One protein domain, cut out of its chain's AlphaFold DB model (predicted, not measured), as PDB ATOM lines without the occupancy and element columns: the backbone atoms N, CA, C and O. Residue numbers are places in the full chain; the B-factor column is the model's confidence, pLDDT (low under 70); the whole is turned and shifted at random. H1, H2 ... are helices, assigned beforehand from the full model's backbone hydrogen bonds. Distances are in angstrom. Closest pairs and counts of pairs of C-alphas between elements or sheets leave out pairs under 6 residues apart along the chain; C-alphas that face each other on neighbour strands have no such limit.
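This is residues 223 to 343 of the 343 residues of the protein "GND protein" of Symbiodinium pilosum (UniProt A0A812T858). One long helix, H1, is the spine of this model, with a pair of shorter helices on each of two opposite sides of it: on one side H6 crosses the first half of H1 while H5 makes a corner with H1 near the first residues of both, and on the other the hairpin of H2 and H3 packs on H1, mainly through H3 at residues 231 to 239 of H1. Two long loops, residues 261 to 273 between H2 and H3 and residues 285 to 299 between H3 and H4, reach out to 26 and 29 A from the mean of the C-alphas, and the very short H4 lies at the return from the second loop. The printed part has 121 residues with six named helices, H1 to H6 in order along the chain, and no named strand; its class is all helix. It is only just loose, close to compact, with a radius of gyration of the C-alphas of 16.8 A. The outline is flat, with spans of 52 by 45 by 23 A.

H1 opens the printed part with residues 223 to 244, from C-alpha 223 at (219.500, 249.916, 220.521) to C-alpha 244 at (189.264, 254.996, 228.635), a length of 31.7 A. H2 follows at residues 249 to 260, 17.1 A long, and H3 at residues 274 to 284, 16.0 A long. H4 has four residues, 300 to 303, and its C-alpha 300 is at (200.485, 263.382, 239.338). H5 holds residues 313 to 323 and is 15.2 A long. H6, residues 329 to 341, is 18.3 A long and ends with C-alpha 341 at (203.307, 264.652, 221.670).

H1 is the hub and touches four other helices. With residues 223 to 229 alone it touches H5, the closest C-alphas being those of Ala 226 and Gly 314, 4.7 A apart; their lines are about perpendicular at 70.2 degrees, only just beyond steep. With residues 226 to 233 alone H1 touches H6, where the closest C-alphas, of Ala 230 and Ala 334, are 5.0 A apart; the two run the same way at a steep tilt of 63 degrees. H5 and H6 touch, with C-alphas of Val 318 and Ala 332 closest at 5.8 A, and run opposite ways at a steep tilt of 47 degrees. With residues 231 to 239 alone H1 touches H3, the closest C-alphas being those of Leu 232 and Met 275 at 7.0 A; they run the same way at a shallow tilt of 33 degrees, only just short of steep. H2 and H3 form a helical hairpin: they touch, run opposite ways at a shallow tilt of 21 degrees, and come closest at the C-alphas of Gly 249 and Lys 284, 4.6 A apart. H1 and H2 only just touch, with 3 pairs of C-alphas within 8 A, the closest being Leu 242 and Gln 252 at 7.3 A. H4 and H3 also only just touch, with 3 such pairs, the closest being Val 283 and Leu 301 at 7.0 A. The helix packing is mostly crossed, but only just: of 6 pairs that touch and have a tilt, 2 are at a shallow tilt. Among the pairs that are apart are H3 and H6, H2 and H5, and H1 and H4. In H1, H2, H5 and H6 every O i to N i+4 pair is within hydrogen-bond range; in H3 6 of 7 are, and H4 is too short for such a pair.

The two C-alphas farthest apart are those of Gln 294 and Ser 325, at 54.3 A. The printed part has no cut and ends at Leu 343, the chain's last residue. The links from H2 to H3 and from H3 to H4 are long. The mean pLDDT of the printed part is 92.4, with residue 264 and residues 289 to 294 under 70.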
ATOM      1  N   PHE A 223     220.662 250.790 220.732       98.06
ATOM      2  CA  PHE A 223     219.500 249.916 220.521       98.06
ATOM      3  C   PHE A 223     218.801 249.490 221.818       98.06
ATOM      4  O   PHE A 223     217.580 249.349 221.819       98.06
ATOM      5  N   HIS A 224     219.527 249.360 222.934       97.94
ATOM      6  CA  HIS A 224     218.919 249.195 224.259       97.94
ATOM      7  C   HIS A 224     217.945 250.347 224.564       97.94
ATOM      8  O   HIS A 224     216.794 250.092 224.913       97.94
ATOM      9  N   ASN A 225     218.363 251.602 224.343       96.81
ATOM     10  CA  ASN A 225     217.494 252.767 224.542       96.81
ATOM     11  C   ASN A 225     216.296 252.787 223.577       96.81
ATOM     12  O   ASN A 225     215.218 253.243 223.946       96.81
ATOM     13  N   ALA A 226     216.452 252.312 222.340       97.00
ATOM     14  CA  ALA A 226     215.322 252.229 221.413       97.00
ATOM     15  C   ALA A 226     214.300 251.162 221.829       97.00
ATOM     16  O   ALA A 226     213.097 251.403 221.739       97.00
ATOM     17  N   GLY A 227     214.766 250.014 222.330       98.06
ATOM     18  CA  GLY A 227     213.895 249.013 222.946       98.06
ATOM     19  C   GLY A 227     213.150 249.576 224.158       98.06
ATOM     20  O   GLY A 227     211.941 249.394 224.268       98.06
ATOM     21  N   GLU A 228     213.842 250.337 225.014       97.50
ATOM     22  CA  GLU A 228     213.222 251.074 226.125       97.50
ATOM     23  C   GLU A 228     212.121 252.025 225.634       97.50
ATOM     24  O   GLU A 228     211.033 252.030 226.206       97.50
ATOM     25  N   TYR A 229     212.349 252.778 224.551       97.50
ATOM     26  CA  TYR A 229     211.322 253.665 223.986       97.50
ATOM     27  C   TYR A 229     210.067 252.886 223.593       97.50
ATOM     28  O   TYR A 229     208.965 253.313 223.930       97.50
ATOM     29  N   ALA A 230     210.232 251.751 222.913       98.38
ATOM     30  CA  ALA A 230     209.113 250.929 222.471       98.38
ATOM     31  C   ALA A 230     208.328 250.319 223.637       98.38
ATOM     32  O   ALA A 230     207.102 250.361 223.629       98.38
ATOM     33  N   VAL A 231     209.004 249.792 224.657       98.19
ATOM     34  CA  VAL A 231     208.311 249.177 225.800       98.19
ATOM     35  C   VAL A 231     207.616 250.230 226.669       98.19
ATOM     36  O   VAL A 231     206.482 250.012 227.088       98.19
ATOM     37  N   LEU A 232     208.238 251.394 226.893       97.81
ATOM     38  CA  LEU A 232     207.577 252.506 227.588       97.81
ATOM     39  C   LEU A 232     206.345 253.006 226.823       97.81
ATOM     40  O   LEU A 232     205.325 253.290 227.445       97.81
ATOM     41  N   GLN A 233     206.419 253.065 225.490       98.25
ATOM     42  CA  GLN A 233     205.274 253.418 224.652       98.25
ATOM     43  C   GLN A 233     204.120 252.418 224.826       98.25
ATOM     44  O   GLN A 233     202.984 252.840 225.016       98.25
ATOM     45  N   VAL A 234     204.408 251.110 224.854       98.50
ATOM     46  CA  VAL A 234     203.391 250.073 225.113       98.50
ATOM     47  C   VAL A 234     202.723 250.268 226.477       98.50
ATOM     48  O   VAL A 234     201.502 250.174 226.575       98.50
ATOM     49  N   TRP A 235     203.481 250.575 227.534       98.31
ATOM     50  CA  TRP A 235     202.881 250.848 228.845       98.31
ATOM     51  C   TRP A 235     202.044 252.133 228.865       98.31
ATOM     52  O   TRP A 235     201.007 252.160 229.527       98.31
ATOM     53  N   GLY A 236     202.440 253.159 228.108       97.88
ATOM     54  CA  GLY A 236     201.624 254.358 227.893       97.88
ATOM     55  C   GLY A 236     200.303 254.052 227.178       97.88
ATOM     56  O   GLY A 236     199.247 254.509 227.606       97.88
ATOM     57  N   GLU A 237     200.331 253.206 226.146       98.50
ATOM     58  CA  GLU A 237     199.122 252.749 225.446       98.50
ATOM     59  C   GLU A 237     198.199 251.943 226.365       98.50
ATOM     60  O   GLU A 237     196.992 252.183 226.395       98.50
ATOM     61  N   VAL A 238     198.755 251.019 227.157       98.25
ATOM     62  CA  VAL A 238     197.992 250.271 228.168       98.25
ATOM     63  C   VAL A 238     197.355 251.225 229.178       98.25
ATOM     64  O   VAL A 238     196.189 251.025 229.532       98.25
ATOM     65  N   HIS A 239     198.085 252.256 229.620       97.62
ATOM     66  CA  HIS A 239     197.555 253.253 230.546       97.62
ATOM     67  C   HIS A 239     196.311 253.942 229.975       97.62
ATOM     68  O   HIS A 239     195.246 253.897 230.598       97.62
ATOM     69  N   GLU A 240     196.431 254.508 228.775       97.31
ATOM     70  CA  GLU A 240     195.351 255.252 228.120       97.31
ATOM     71  C   GLU A 240     194.148 254.363 227.780       97.31
ATOM     72  O   GLU A 240     193.001 254.754 228.009       97.31
ATOM     73  N   VAL A 241     194.378 253.131 227.307       98.38
ATOM     74  CA  VAL A 241     193.289 252.185 227.014       98.38
ATOM     75  C   VAL A 241     192.511 251.845 228.281       98.38
ATOM     76  O   VAL A 241     191.288 251.962 228.295       98.38
ATOM     77  N   LEU A 242     193.187 251.444 229.358       98.19
ATOM     78  CA  LEU A 242     192.516 251.088 230.613       98.19
ATOM     79  C   LEU A 242     191.748 252.277 231.204       98.19
ATOM     80  O   LEU A 242     190.599 252.115 231.624       98.19
ATOM     81  N   LYS A 243     192.338 253.474 231.154       96.69
ATOM     82  CA  LYS A 243     191.701 254.714 231.600       96.69
ATOM     83  C   LYS A 243     190.439 255.035 230.801       96.69
ATOM     84  O   LYS A 243     189.421 255.384 231.397       96.69
ATOM     85  N   ALA A 244     190.450 254.834 229.481       97.81
ATOM     86  CA  ALA A 244     189.264 254.996 228.635       97.81
ATOM     87  C   ALA A 244     188.116 254.030 229.003       97.81
ATOM     88  O   ALA A 244     186.949 254.353 228.791       97.81
ATOM     89  N   TYR A 245     188.431 252.878 229.606       97.75
ATOM     90  CA  TYR A 245     187.455 251.935 230.173       97.75
ATOM     91  C   TYR A 245     187.137 252.188 231.660       97.75
ATOM     92  O   TYR A 245     186.475 251.369 232.298       97.75
ATOM     93  N   GLY A 246     187.577 253.316 232.225       96.88
ATOM     94  CA  GLY A 246     187.306 253.700 233.613       96.88
ATOM     95  C   GLY A 246     188.206 253.025 234.653       96.88
ATOM     96  O   GLY A 246     187.881 253.053 235.840       96.88
ATOM     97  N   VAL A 247     189.323 252.419 234.238       97.81
ATOM     98  CA  VAL A 247     190.325 251.823 235.134       97.81
ATOM     99  C   VAL A 247     191.541 252.748 235.208       97.81
ATOM    100  O   VAL A 247     192.395 252.724 234.328       97.81
ATOM    101  N   ASP A 248     191.623 253.547 236.272       95.81
ATOM    102  CA  ASP A 248     192.680 254.547 236.489       95.81
ATOM    103  C   ASP A 248     193.218 254.482 237.935       95.81
ATOM    104  O   ASP A 248     192.639 253.805 238.802       95.81
ATOM    105  N   GLY A 249     194.331 255.163 238.200       95.88
ATOM    106  CA  GLY A 249     194.895 255.314 239.541       95.88
ATOM    107  C   GLY A 249     195.193 253.988 240.246       95.88
ATOM    108  O   GLY A 249     195.793 253.067 239.688       95.88
ATOM    109  N   ASP A 250     194.727 253.862 241.490       96.75
ATOM    110  CA  ASP A 250     194.988 252.683 242.331       96.75
ATOM    111  C   ASP A 250     194.363 251.396 241.762       96.75
ATOM    112  O   ASP A 250     194.916 250.305 241.920       96.75
ATOM    113  N   SER A 251     193.224 251.506 241.066       97.56
ATOM    114  CA  SER A 251     192.579 250.351 240.422       97.56
ATOM    115  C   SER A 251     193.419 249.828 239.262       97.56
ATOM    116  O   SER A 251     193.557 248.614 239.089       97.56
ATOM    117  N   GLN A 252     194.015 250.741 238.494       97.69
ATOM    118  CA  GLN A 252     194.939 250.397 237.425       97.69
ATOM    119  C   GLN A 252     196.231 249.793 237.977       97.69
ATOM    120  O   GLN A 252     196.644 248.736 237.502       97.69
ATOM    121  N   ALA A 253     196.819 250.396 239.015       97.75
ATOM    122  CA  ALA A 253     197.998 249.853 239.688       97.75
ATOM    123  C   ALA A 253     197.768 248.407 240.151       97.75
ATOM    124  O   ALA A 253     198.545 247.520 239.808       97.75
ATOM    125  N   LYS A 254     196.647 248.136 240.832       97.19
ATOM    126  CA  LYS A 254     196.291 246.787 241.296       97.19
ATOM    127  C   LYS A 254     196.134 245.781 240.151       97.19
ATOM    128  O   LYS A 254     196.513 244.616 240.284       97.19
ATOM    129  N   LEU A 255     195.560 246.204 239.023       96.00
ATOM    130  CA  LEU A 255     195.449 245.350 237.842       96.00
ATOM    131  C   LEU A 255     196.833 245.032 237.262       96.00
ATOM    132  O   LEU A 255     197.125 243.869 236.992       96.00
ATOM    133  N   LEU A 256     197.703 246.030 237.127       95.94
ATOM    134  CA  LEU A 256     199.068 245.856 236.628       95.94
ATOM    135  C   LEU A 256     199.938 245.008 237.576       95.94
ATOM    136  O   LEU A 256     200.692 244.150 237.119       95.94
ATOM    137  N   GLU A 257     199.768 245.142 238.894       95.00
ATOM    138  CA  GLU A 257     200.389 244.262 239.898       95.00
ATOM    139  C   GLU A 257     199.996 242.794 239.678       95.00
ATOM    140  O   GLU A 257     200.828 241.890 239.800       95.00
ATOM    141  N   SER A 258     198.746 242.539 239.272       92.62
ATOM    142  CA  SER A 258     198.301 241.182 238.938       92.62
ATOM    143  C   SER A 258     198.994 240.609 237.697       92.62
ATOM    144  O   SER A 258     199.085 239.394 237.574       92.62
ATOM    145  N   TRP A 259     199.538 241.438 236.802       92.94
ATOM    146  CA  TRP A 259     200.266 240.976 235.610       92.94
ATOM    147  C   TRP A 259     201.717 240.592 235.917       92.94
ATOM    148  O   TRP A 259     202.325 239.805 235.189       92.94
ATOM    149  N   LYS A 260     202.258 241.093 237.031       90.38
ATOM    150  CA  LYS A 260     203.579 240.721 237.551       90.38
ATOM    151  C   LYS A 260     203.574 239.364 238.268       90.38
ATOM    152  O   LYS A 260     204.629 238.753 238.447       90.38
ATOM    153  N   THR A 261     202.406 238.884 238.707       84.94
ATOM    154  CA  THR A 261     202.310 237.723 239.605       84.94
ATOM    155  C   THR A 261     202.961 236.463 239.034       84.94
ATOM    156  O   THR A 261     202.715 236.074 237.897       84.94
ATOM    157  N   LYS A 262     203.772 235.791 239.858       82.69
ATOM    158  CA  LYS A 262     204.496 234.551 239.513       82.69
ATOM    159  C   LYS A 262     203.687 233.279 239.773       82.69
ATOM    160  O   LYS A 262     204.193 232.174 239.605       82.69
ATOM    161  N   THR A 263     202.425 233.427 240.160       79.56
ATOM    162  CA  THR A 263     201.477 232.326 240.364       79.56
ATOM    163  C   THR A 263     200.361 232.383 239.314       79.56
ATOM    164  O   THR A 263     200.117 233.428 238.729       79.56
ATOM    165  N   GLY A 264     199.666 231.272 239.038       69.75
ATOM    166  CA  GLY A 264     198.440 231.325 238.219       69.75
ATOM    167  C   GLY A 264     198.548 230.915 236.742       69.75
ATOM    168  O   GLY A 264     197.751 231.368 235.928       69.75
ATOM    169  N   GLY A 265     199.465 230.011 236.382       75.94
ATOM    170  CA  GLY A 265     199.443 229.313 235.086       75.94
ATOM    171  C   GLY A 265     200.594 229.675 234.146       75.94
ATOM    172  O   GLY A 265     201.625 230.183 234.574       75.94
ATOM    173  N   ARG A 266     200.439 229.372 232.848       83.12
ATOM    174  CA  ARG A 266     201.528 229.397 231.846       83.12
ATOM    175  C   ARG A 266     202.207 230.766 231.666       83.12
ATOM    176  O   ARG A 266     203.351 230.800 231.230       83.12
ATOM    177  N   TYR A 267     201.521 231.863 231.982       82.06
ATOM    178  CA  TYR A 267     202.008 233.233 231.768       82.06
ATOM    179  C   TYR A 267     202.430 233.944 233.061       82.06
ATOM    180  O   TYR A 267     202.680 235.146 233.051       82.06
ATOM    181  N   ALA A 268     202.500 233.216 234.174       84.06
ATOM    182  CA  ALA A 268     202.855 233.792 235.458       84.06
ATOM    183  C   ALA A 268     204.290 234.350 235.439       84.06
ATOM    184  O   ALA A 268     205.232 233.670 235.033       84.06
ATOM    185  N   GLY A 269     204.447 235.601 235.866       86.00
ATOM    186  CA  GLY A 269     205.714 236.324 235.895       86.00
ATOM    187  C   GLY A 269     206.235 236.743 234.522       86.00
ATOM    188  O   GLY A 269     207.338 237.272 234.450       86.00
ATOM    189  N   LEU A 270     205.475 236.532 233.438       92.94
ATOM    190  CA  LEU A 270     205.938 236.821 232.076       92.94
ATOM    191  C   LEU A 270     206.262 238.308 231.866       92.94
ATOM    192  O   LEU A 270     207.153 238.633 231.088       92.94
ATOM    193  N   LEU A 271     205.537 239.192 232.552       95.12
ATOM    194  CA  LEU A 271     205.684 240.644 232.438       95.12
ATOM    195  C   LEU A 271     206.487 241.263 233.596       95.12
ATOM    196  O   LEU A 271     206.599 242.487 233.666       95.12
ATOM    197  N   ASP A 272     207.060 240.437 234.487       94.75
ATOM    198  CA  ASP A 272     207.896 240.898 235.603       94.75
ATOM    199  C   ASP A 272     209.111 241.671 235.074       94.75
ATOM    200  O   ASP A 272     210.026 241.105 234.472       94.75
ATOM    201  N   SER A 273     209.084 242.992 235.245       95.88
ATOM    202  CA  SER A 273     210.074 243.896 234.677       95.88
ATOM    203  C   SER A 273     210.122 245.218 235.433       95.88
ATOM    204  O   SER A 273     209.117 245.694 235.957       95.88
ATOM    205  N   TYR A 274     211.289 245.863 235.403       95.56
ATOM    206  CA  TYR A 274     211.472 247.194 235.982       95.56
ATOM    207  C   TYR A 274     210.524 248.241 235.374       95.56
ATOM    208  O   TYR A 274     210.037 249.113 236.081       95.56
ATOM    209  N   MET A 275     210.236 248.152 234.068       97.00
ATOM    210  CA  MET A 275     209.335 249.100 233.405       97.00
ATOM    211  C   MET A 275     207.897 248.954 233.904       97.00
ATOM    212  O   MET A 275     207.250 249.965 234.144       97.00
ATOM    213  N   LEU A 276     207.426 247.724 234.137       97.50
ATOM    214  CA  LEU A 276     206.125 247.503 234.767       97.50
ATOM    215  C   LEU A 276     206.102 248.046 236.205       97.50
ATOM    216  O   LEU A 276     205.129 248.689 236.589       97.50
ATOM    217  N   ASP A 277     207.179 247.848 236.972       96.88
ATOM    218  CA  ASP A 277     207.280 248.354 238.348       96.88
ATOM    219  C   ASP A 277     207.129 249.874 238.411       96.88
ATOM    220  O   ASP A 277     206.304 250.385 239.168       96.88
ATOM    221  N   ILE A 278     207.861 250.608 237.572       96.88
ATOM    222  CA  ILE A 278     207.730 252.067 237.543       96.88
ATOM    223  C   ILE A 278     206.379 252.511 236.974       96.88
ATOM    224  O   ILE A 278     205.856 253.523 237.429       96.88
ATOM    225  N   THR A 279     205.770 251.772 236.037       97.88
ATOM    226  CA  THR A 279     204.413 252.080 235.560       97.88
ATOM    227  C   THR A 279     203.402 251.965 236.698       97.88
ATOM    228  O   THR A 279     202.603 252.880 236.873       97.88
ATOM    229  N   ILE A 280     203.463 250.900 237.508       97.69
ATOM    230  CA  ILE A 280     202.590 250.704 238.677       97.69
ATOM    231  C   ILE A 280     202.722 251.869 239.664       97.69
ATOM    232  O   ILE A 280     201.711 252.367 240.156       97.69
ATOM    233  N   GLU A 281     203.947 252.319 239.945       96.94
ATOM    234  CA  GLU A 281     204.181 253.454 240.843       96.94
ATOM    235  C   GLU A 281     203.685 254.780 240.255       96.94
ATOM    236  O   GLU A 281     203.048 255.566 240.955       96.94
ATOM    237  N   VAL A 282     203.913 255.016 238.962       95.94
ATOM    238  CA  VAL A 282     203.538 256.269 238.293       95.94
ATOM    239  C   VAL A 282     202.021 256.426 238.178       95.94
ATOM    240  O   VAL A 282     201.516 257.516 238.446       95.94
ATOM    241  N   VAL A 283     201.273 255.368 237.844       96.75
ATOM    242  CA  VAL A 283     199.809 255.486 237.671       96.75
ATOM    243  C   VAL A 283     199.078 255.794 238.978       96.75
ATOM    244  O   VAL A 283     198.034 256.436 238.949       96.75
ATOM    245  N   LYS A 284     199.636 255.403 240.133       95.00
ATOM    246  CA  LYS A 284     199.089 255.734 241.464       95.00
ATOM    247  C   LYS A 284     199.765 256.936 242.131       95.00
ATOM    248  O   LYS A 284     199.368 257.313 243.235       95.00
ATOM    249  N   ALA A 285     200.763 257.556 241.507       95.19
ATOM    250  CA  ALA A 285     201.463 258.689 242.102       95.19
ATOM    251  C   ALA A 285     200.506 259.873 242.319       95.19
ATOM    252  O   ALA A 285     199.720 260.229 241.437       95.19
ATOM    253  N   ARG A 286     200.579 260.498 243.498       91.75
ATOM    254  CA  ARG A 286     199.804 261.696 243.846       91.75
ATOM    255  C   ARG A 286     200.693 262.931 243.813       91.75
ATOM    256  O   ARG A 286     201.875 262.855 244.142       91.75
ATOM    257  N   ASP A 287     200.128 264.052 243.392       88.69
ATOM    258  CA  ASP A 287     200.826 265.330 243.380       88.69
ATOM    259  C   ASP A 287     200.881 265.920 244.793       88.69
ATOM    260  O   ASP A 287     199.941 266.558 245.259       88.69
ATOM    261  N   SER A 288     202.019 265.747 245.464       78.38
ATOM    262  CA  SER A 288     202.276 266.338 246.781       78.38
ATOM    263  C   SER A 288     202.653 267.827 246.722       78.38
ATOM    264  O   SER A 288     203.016 268.405 247.746       78.38
ATOM    265  N   THR A 289     202.662 268.440 245.531       68.31
ATOM    266  CA  THR A 289     203.208 269.784 245.267       68.31
ATOM    267  C   THR A 289     202.191 270.774 244.702       68.31
ATOM    268  O   THR A 289     202.592 271.843 244.240       68.31
ATOM    269  N   ALA A 290     200.894 270.446 244.769       59.03
ATOM    270  CA  ALA A 290     199.796 271.245 244.229       59.03
ATOM    271  C   ALA A 290     200.027 272.758 244.403       59.03
ATOM    272  O   ALA A 290     200.263 273.246 245.514       59.03
ATOM    273  N   ALA A 291     199.979 273.501 243.292       52.53
ATOM    274  CA  ALA A 291     200.188 274.945 243.256       52.53
ATOM    275  C   ALA A 291     199.221 275.649 244.230       52.53
ATOM    276  O   ALA A 291     198.039 275.805 243.940       52.53
ATOM    277  N   GLY A 292     199.723 276.037 245.408       60.44
ATOM    278  CA  GLY A 292     198.918 276.578 246.513       60.44
ATOM    279  C   GLY A 292     199.110 275.881 247.867       60.44
ATOM    280  O   GLY A 292     198.614 276.389 248.869       60.44
ATOM    281  N   GLY A 293     199.853 274.769 247.932       61.97
ATOM    282  CA  GLY A 293     200.258 274.122 249.190       61.97
ATOM    283  C   GLY A 293     199.183 273.267 249.873       61.97
ATOM    284  O   GLY A 293     199.372 272.871 251.020       61.97
ATOM    285  N   GLN A 294     198.067 272.981 249.195       66.62
ATOM    286  CA  GLN A 294     197.038 272.053 249.671       66.62
ATOM    287  C   GLN A 294     197.050 270.787 248.817       66.62
ATOM    288  O   GLN A 294     196.760 270.844 247.627       66.62
ATOM    289  N   ASP A 295     197.382 269.658 249.442       76.56
ATOM    290  CA  ASP A 295     197.250 268.329 248.846       76.56
ATOM    291  C   ASP A 295     195.762 268.023 248.624       76.56
ATOM    292  O   ASP A 295     195.001 267.829 249.576       76.56
ATOM    293  N   ASP A 296     195.339 268.039 247.362       81.38
ATOM    294  CA  ASP A 296     193.980 267.709 246.937       81.38
ATOM    295  C   ASP A 296     193.841 266.247 246.488       81.38
ATOM    296  O   ASP A 296     192.795 265.848 245.970       81.38
ATOM    297  N   GLY A 297     194.888 265.437 246.683       84.00
ATOM    298  CA  GLY A 297     194.917 264.027 246.313       84.00
ATOM    299  C   GLY A 297     194.895 263.779 244.803       84.00
ATOM    300  O   GLY A 297     194.654 262.640 244.382       84.00
ATOM    301  N   ALA A 298     195.126 264.813 243.982       88.06
ATOM    302  CA  ALA A 298     195.163 264.687 242.532       88.06
ATOM    303  C   ALA A 298     196.289 263.742 242.091       88.06
ATOM    304  O   ALA A 298     197.384 263.724 242.655       88.06
ATOM    305  N   MET A 299     196.027 262.947 241.053       91.50
ATOM    306  CA  MET A 299     197.057 262.099 240.456       91.50
ATOM    307  C   MET A 299     198.108 262.964 239.764       91.50
ATOM    308  O   MET A 299     197.771 263.882 239.024       91.50
ATOM    309  N   LEU A 300     199.384 262.636 239.947       92.94
ATOM    310  CA  LEU A 300     200.485 263.382 239.338       92.94
ATOM    311  C   LEU A 300     200.378 263.401 237.804       92.94
ATOM    312  O   LEU A 300     200.626 264.428 237.171       92.94
ATOM    313  N   LEU A 301     199.940 262.290 237.205       92.75
ATOM    314  CA  LEU A 301     199.750 262.182 235.757       92.75
ATOM    315  C   LEU A 301     198.727 263.179 235.203       92.75
ATOM    316  O   LEU A 301     198.930 263.683 234.106       92.75
ATOM    317  N   SER A 302     197.670 263.531 235.947       89.81
ATOM    318  CA  SER A 302     196.666 264.489 235.448       89.81
ATOM    319  C   SER A 302     197.191 265.926 235.371       89.81
ATOM    320  O   SER A 302     196.567 266.776 234.737       89.81
ATOM    321  N   ARG A 303     198.340 266.196 236.003       90.75
ATOM    322  CA  ARG A 303     199.037 267.490 236.008       90.75
ATOM    323  C   ARG A 303     200.366 267.462 235.264       90.75
ATOM    324  O   ARG A 303     201.056 268.478 235.195       90.75
ATOM    325  N   THR A 304     200.737 266.312 234.715       91.94
ATOM    326  CA  THR A 304     201.959 266.170 233.931       91.94
ATOM    327  C   THR A 304     201.660 266.591 232.502       91.94
ATOM    328  O   THR A 304     200.752 266.060 231.872       91.94
ATOM    329  N   MET A 305     202.419 267.558 231.988       94.69
ATOM    330  CA  MET A 305     202.323 267.941 230.583       94.69
ATOM    331  C   MET A 305     202.701 266.742 229.711       94.69
ATOM    332  O   MET A 305     203.761 266.143 229.896       94.69
ATOM    333  N   ASP A 306     201.853 266.422 228.745       93.88
ATOM    334  CA  ASP A 306     201.960 265.293 227.825       93.88
ATOM    335  C   ASP A 306     202.987 265.544 226.711       93.88
ATOM    336  O   ASP A 306     202.746 265.271 225.543       93.88
ATOM    337  N   LYS A 307     204.170 266.048 227.077       95.25
ATOM    338  CA  LYS A 307     205.281 266.322 226.160       95.25
ATOM    339  C   LYS A 307     206.473 265.455 226.505       95.25
ATOM    340  O   LYS A 307     207.183 265.702 227.481       95.25
ATOM    341  N   THR A 308     206.706 264.433 225.688       94.12
ATOM    342  CA  THR A 308     207.786 263.475 225.933       94.12
ATOM    343  C   THR A 308     209.034 263.842 225.138       94.12
ATOM    344  O   THR A 308     209.119 263.600 223.934       94.12
ATOM    345  N   ASP A 309     210.045 264.362 225.833       89.62
ATOM    346  CA  ASP A 309     211.329 264.720 225.230       89.62
ATOM    347  C   ASP A 309     212.155 263.486 224.782       89.62
ATOM    348  O   ASP A 309     211.914 262.333 225.181       89.62
ATOM    349  N   SER A 310     213.163 263.718 223.936       88.44
ATOM    350  CA  SER A 310     214.086 262.693 223.447       88.44
ATOM    351  C   SER A 310     215.524 263.214 223.337       88.44
ATOM    352  O   SER A 310     215.788 264.295 222.828       88.44
ATOM    353  N   LYS A 311     216.492 262.400 223.775       85.44
ATOM    354  CA  LYS A 311     217.923 262.770 223.829       85.44
ATOM    355  C   LYS A 311     218.743 262.225 222.649       85.44
ATOM    356  O   LYS A 311     219.940 261.993 222.776       85.44
ATOM    357  N   GLY A 312     218.093 261.944 221.519       89.69
ATOM    358  CA  GLY A 312     218.740 261.525 220.267       89.69
ATOM    359  C   GLY A 312     218.943 260.016 220.060       89.69
ATOM    360  O   GLY A 312     218.767 259.550 218.938       89.69
ATOM    361  N   THR A 313     219.223 259.209 221.093       92.38
ATOM    362  CA  THR A 313     219.553 257.771 220.903       92.38
ATOM    363  C   THR A 313     218.439 256.948 220.241       92.38
ATOM    364  O   THR A 313     218.727 256.044 219.456       92.38
ATOM    365  N   GLY A 314     217.169 257.266 220.524       94.12
ATOM    366  CA  GLY A 314     216.021 256.633 219.862       94.12
ATOM    367  C   GLY A 314     215.952 256.978 218.371       94.12
ATOM    368  O   GLY A 314     215.791 256.086 217.542       94.12
ATOM    369  N   LEU A 315     216.173 258.252 218.026       96.06
ATOM    370  CA  LEU A 315     216.235 258.720 216.637       96.06
ATOM    371  C   LEU A 315     217.370 258.043 215.867       96.06
ATOM    372  O   LEU A 315     217.129 257.504 214.789       96.06
ATOM    373  N   TRP A 316     218.584 258.029 216.425       96.94
ATOM    374  CA  TRP A 316     219.722 257.374 215.782       96.94
ATOM    375  C   TRP A 316     219.418 255.908 215.490       96.94
ATOM    376  O   TRP A 316     219.593 255.477 214.361       96.94
ATOM    377  N   SER A 317     218.855 255.168 216.447       97.56
ATOM    378  CA  SER A 317     218.507 253.752 216.252       97.56
ATOM    379  C   SER A 317     217.568 253.512 215.069       97.56
ATOM    380  O   SER A 317     217.777 252.575 214.300       97.56
ATOM    381  N   VAL A 318     216.542 254.355 214.905       97.69
ATOM    382  CA  VAL A 318     215.597 254.252 213.781       97.69
ATOM    383  C   VAL A 318     216.293 254.571 212.458       97.69
ATOM    384  O   VAL A 318     216.129 253.826 211.493       97.69
ATOM    385  N   VAL A 319     217.114 255.626 212.420       97.56
ATOM    386  CA  VAL A 319     217.908 255.986 211.234       97.56
ATOM    387  C   VAL A 319     218.857 254.852 210.843       97.56
ATOM    388  O   VAL A 319     218.921 254.492 209.671       97.56
ATOM    389  N   GLU A 320     219.543 254.243 211.808       97.69
ATOM    390  CA  GLU A 320     220.450 253.119 211.557       97.69
ATOM    391  C   GLU A 320     219.726 251.881 211.037       97.69
ATOM    392  O   GLU A 320     220.196 251.255 210.089       97.69
ATOM    393  N   ALA A 321     218.574 251.540 211.618       97.81
ATOM    394  CA  ALA A 321     217.766 250.425 211.134       97.81
ATOM    395  C   ALA A 321     217.341 250.646 209.672       97.81
ATOM    396  O   ALA A 321     217.470 249.741 208.848       97.81
ATOM    397  N   MET A 322     216.922 251.869 209.326       97.12
ATOM    398  CA  MET A 322     216.574 252.238 207.951       97.12
ATOM    399  C   MET A 322     217.779 252.172 207.006       97.12
ATOM    400  O   MET A 322     217.674 251.577 205.935       97.12
ATOM    401  N   GLN A 323     218.930 252.728 207.397       97.44
ATOM    402  CA  GLN A 323     220.162 252.670 206.599       97.44
ATOM    403  C   GLN A 323     220.622 251.229 206.354       97.44
ATOM    404  O   GLN A 323     221.070 250.899 205.258       97.44
ATOM    405  N   ALA A 324     220.466 250.359 207.351       97.00
ATOM    406  CA  ALA A 324     220.772 248.937 207.248       97.00
ATOM    407  C   ALA A 324     219.693 248.123 206.506       97.00
ATOM    408  O   ALA A 324     219.851 246.915 206.353       97.00
ATOM    409  N   SER A 325     218.605 248.754 206.042       97.88
ATOM    410  CA  SER A 325     217.451 248.082 205.423       97.88
ATOM    411  C   SER A 325     216.810 247.007 206.318       97.88
ATOM    412  O   SER A 325     216.313 245.992 205.831       97.88
ATOM    413  N   VAL A 326     216.806 247.230 207.638       98.31
ATOM    414  CA  VAL A 326     216.189 246.342 208.631       98.31
ATOM    415  C   VAL A 326     214.839 246.921 209.073       98.31
ATOM    416  O   VAL A 326     214.794 248.032 209.608       98.31
ATOM    417  N   PRO A 327     213.720 246.193 208.897       97.81
ATOM    418  CA  PRO A 327     212.411 246.682 209.311       97.81
ATOM    419  C   PRO A 327     212.292 246.702 210.843       97.81
ATOM    420  O   PRO A 327     212.291 245.656 211.488       97.81
ATOM    421  N   ALA A 328     212.141 247.897 211.422       98.12
ATOM    422  CA  ALA A 328     211.988 248.106 212.866       98.12
ATOM    423  C   ALA A 328     210.749 248.969 213.213       98.12
ATOM    424  O   ALA A 328     210.888 250.047 213.800       98.12
ATOM    425  N   PRO A 329     209.527 248.526 212.850       98.31
ATOM    426  CA  PRO A 329     208.317 249.346 212.956       98.31
ATOM    427  C   PRO A 329     207.999 249.777 214.393       98.31
ATOM    428  O   PRO A 329     207.643 250.930 214.602       98.31
ATOM    429  N   SER A 330     208.188 248.907 215.391       98.56
ATOM    430  CA  SER A 330     207.922 249.246 216.798       98.56
ATOM    431  C   SER A 330     208.840 250.354 217.323       98.56
ATOM    432  O   SER A 330     208.394 251.220 218.070       98.56
ATOM    433  N   LEU A 331     210.113 250.368 216.902       98.38
ATOM    434  CA  LEU A 331     211.059 251.421 217.290       98.38
ATOM    435  C   LEU A 331     210.671 252.761 216.651       98.38
ATOM    436  O   LEU A 331     210.697 253.799 217.311       98.38
ATOM    437  N   ALA A 332     210.281 252.727 215.373       98.12
ATOM    438  CA  ALA A 332     209.830 253.907 214.646       98.12
ATOM    439  C   ALA A 332     208.526 254.473 215.229       98.12
ATOM    440  O   ALA A 332     208.442 255.676 215.457       98.12
ATOM    441  N   ALA A 333     207.543 253.619 215.529       98.31
ATOM    442  CA  ALA A 333     206.271 254.027 216.121       98.31
ATOM    443  C   ALA A 333     206.468 254.723 217.477       98.31
ATOM    444  O   ALA A 333     205.904 255.789 217.704       98.31
ATOM    445  N   ALA A 334     207.335 254.182 218.337       98.12
ATOM    446  CA  ALA A 334     207.635 254.785 219.633       98.12
ATOM    447  C   ALA A 334     208.318 256.155 219.519       98.12
ATOM    448  O   ALA A 334     208.040 257.063 220.302       98.12
ATOM    449  N   LEU A 335     209.203 256.331 218.534       97.25
ATOM    450  CA  LEU A 335     209.804 257.634 218.251       97.25
ATOM    451  C   LEU A 335     208.766 258.634 217.722       97.25
ATOM    452  O   LEU A 335     208.735 259.778 218.174       97.25
ATOM    453  N   LEU A 336     207.919 258.202 216.784       97.06
ATOM    454  CA  LEU A 336     206.867 259.035 216.201       97.06
ATOM    455  C   LEU A 336     205.848 259.472 217.255       97.06
ATOM    456  O   LEU A 336     205.495 260.644 217.277       97.06
ATOM    457  N   ALA A 337     205.442 258.588 218.168       97.62
ATOM    458  CA  ALA A 337     204.528 258.928 219.258       97.62
ATOM    459  C   ALA A 337     205.063 260.085 220.123       97.62
ATOM    460  O   ALA A 337     204.333 261.029 220.425       97.62
ATOM    461  N   ARG A 338     206.369 260.089 220.435       97.25
ATOM    462  CA  ARG A 338     207.007 261.220 221.132       97.25
ATOM    463  C   ARG A 338     206.967 262.498 220.304       97.25
ATOM    464  O   ARG A 338     206.626 263.548 220.831       97.25
ATOM    465  N   GLN A 339     207.279 262.420 219.012       95.50
ATOM    466  CA  GLN A 339     207.228 263.587 218.125       95.50
ATOM    467  C   GLN A 339     205.808 264.149 217.994       95.50
ATOM    468  O   GLN A 339     205.645 265.364 218.014       95.50
ATOM    469  N   MET A 340     204.794 263.283 217.928       96.25
ATOM    470  CA  MET A 340     203.386 263.683 217.936       96.25
ATOM    471  C   MET A 340     203.020 264.426 219.222       96.25
ATOM    472  O   MET A 340     202.329 265.430 219.144       96.25
ATOM    473  N   SER A 341     203.537 263.988 220.377       95.56
ATOM    474  CA  SER A 341     203.307 264.652 221.670       95.56
ATOM    475  C   SER A 341     203.915 266.061 221.769       95.56
ATOM    476  O   SER A 341     203.557 266.838 222.643       95.56
ATOM    477  N   MET A 342     204.854 266.409 220.883       92.62
ATOM    478  CA  MET A 342     205.513 267.720 220.888       92.62
ATOM    479  C   MET A 342     204.799 268.775 220.031       92.62
ATOM    480  O   MET A 342     205.128 269.960 220.173       92.62
ATOM    481  N   LEU A 343     203.879 268.351 219.152       83.06
ATOM    482  CA  LEU A 343     203.060 269.216 218.292       83.06
ATOM    483  C   LEU A 343     201.980 269.940 219.105       83.06
ATOM    484  O   LEU A 343     201.741 271.128 218.794       83.06
TER     485      LEU A 343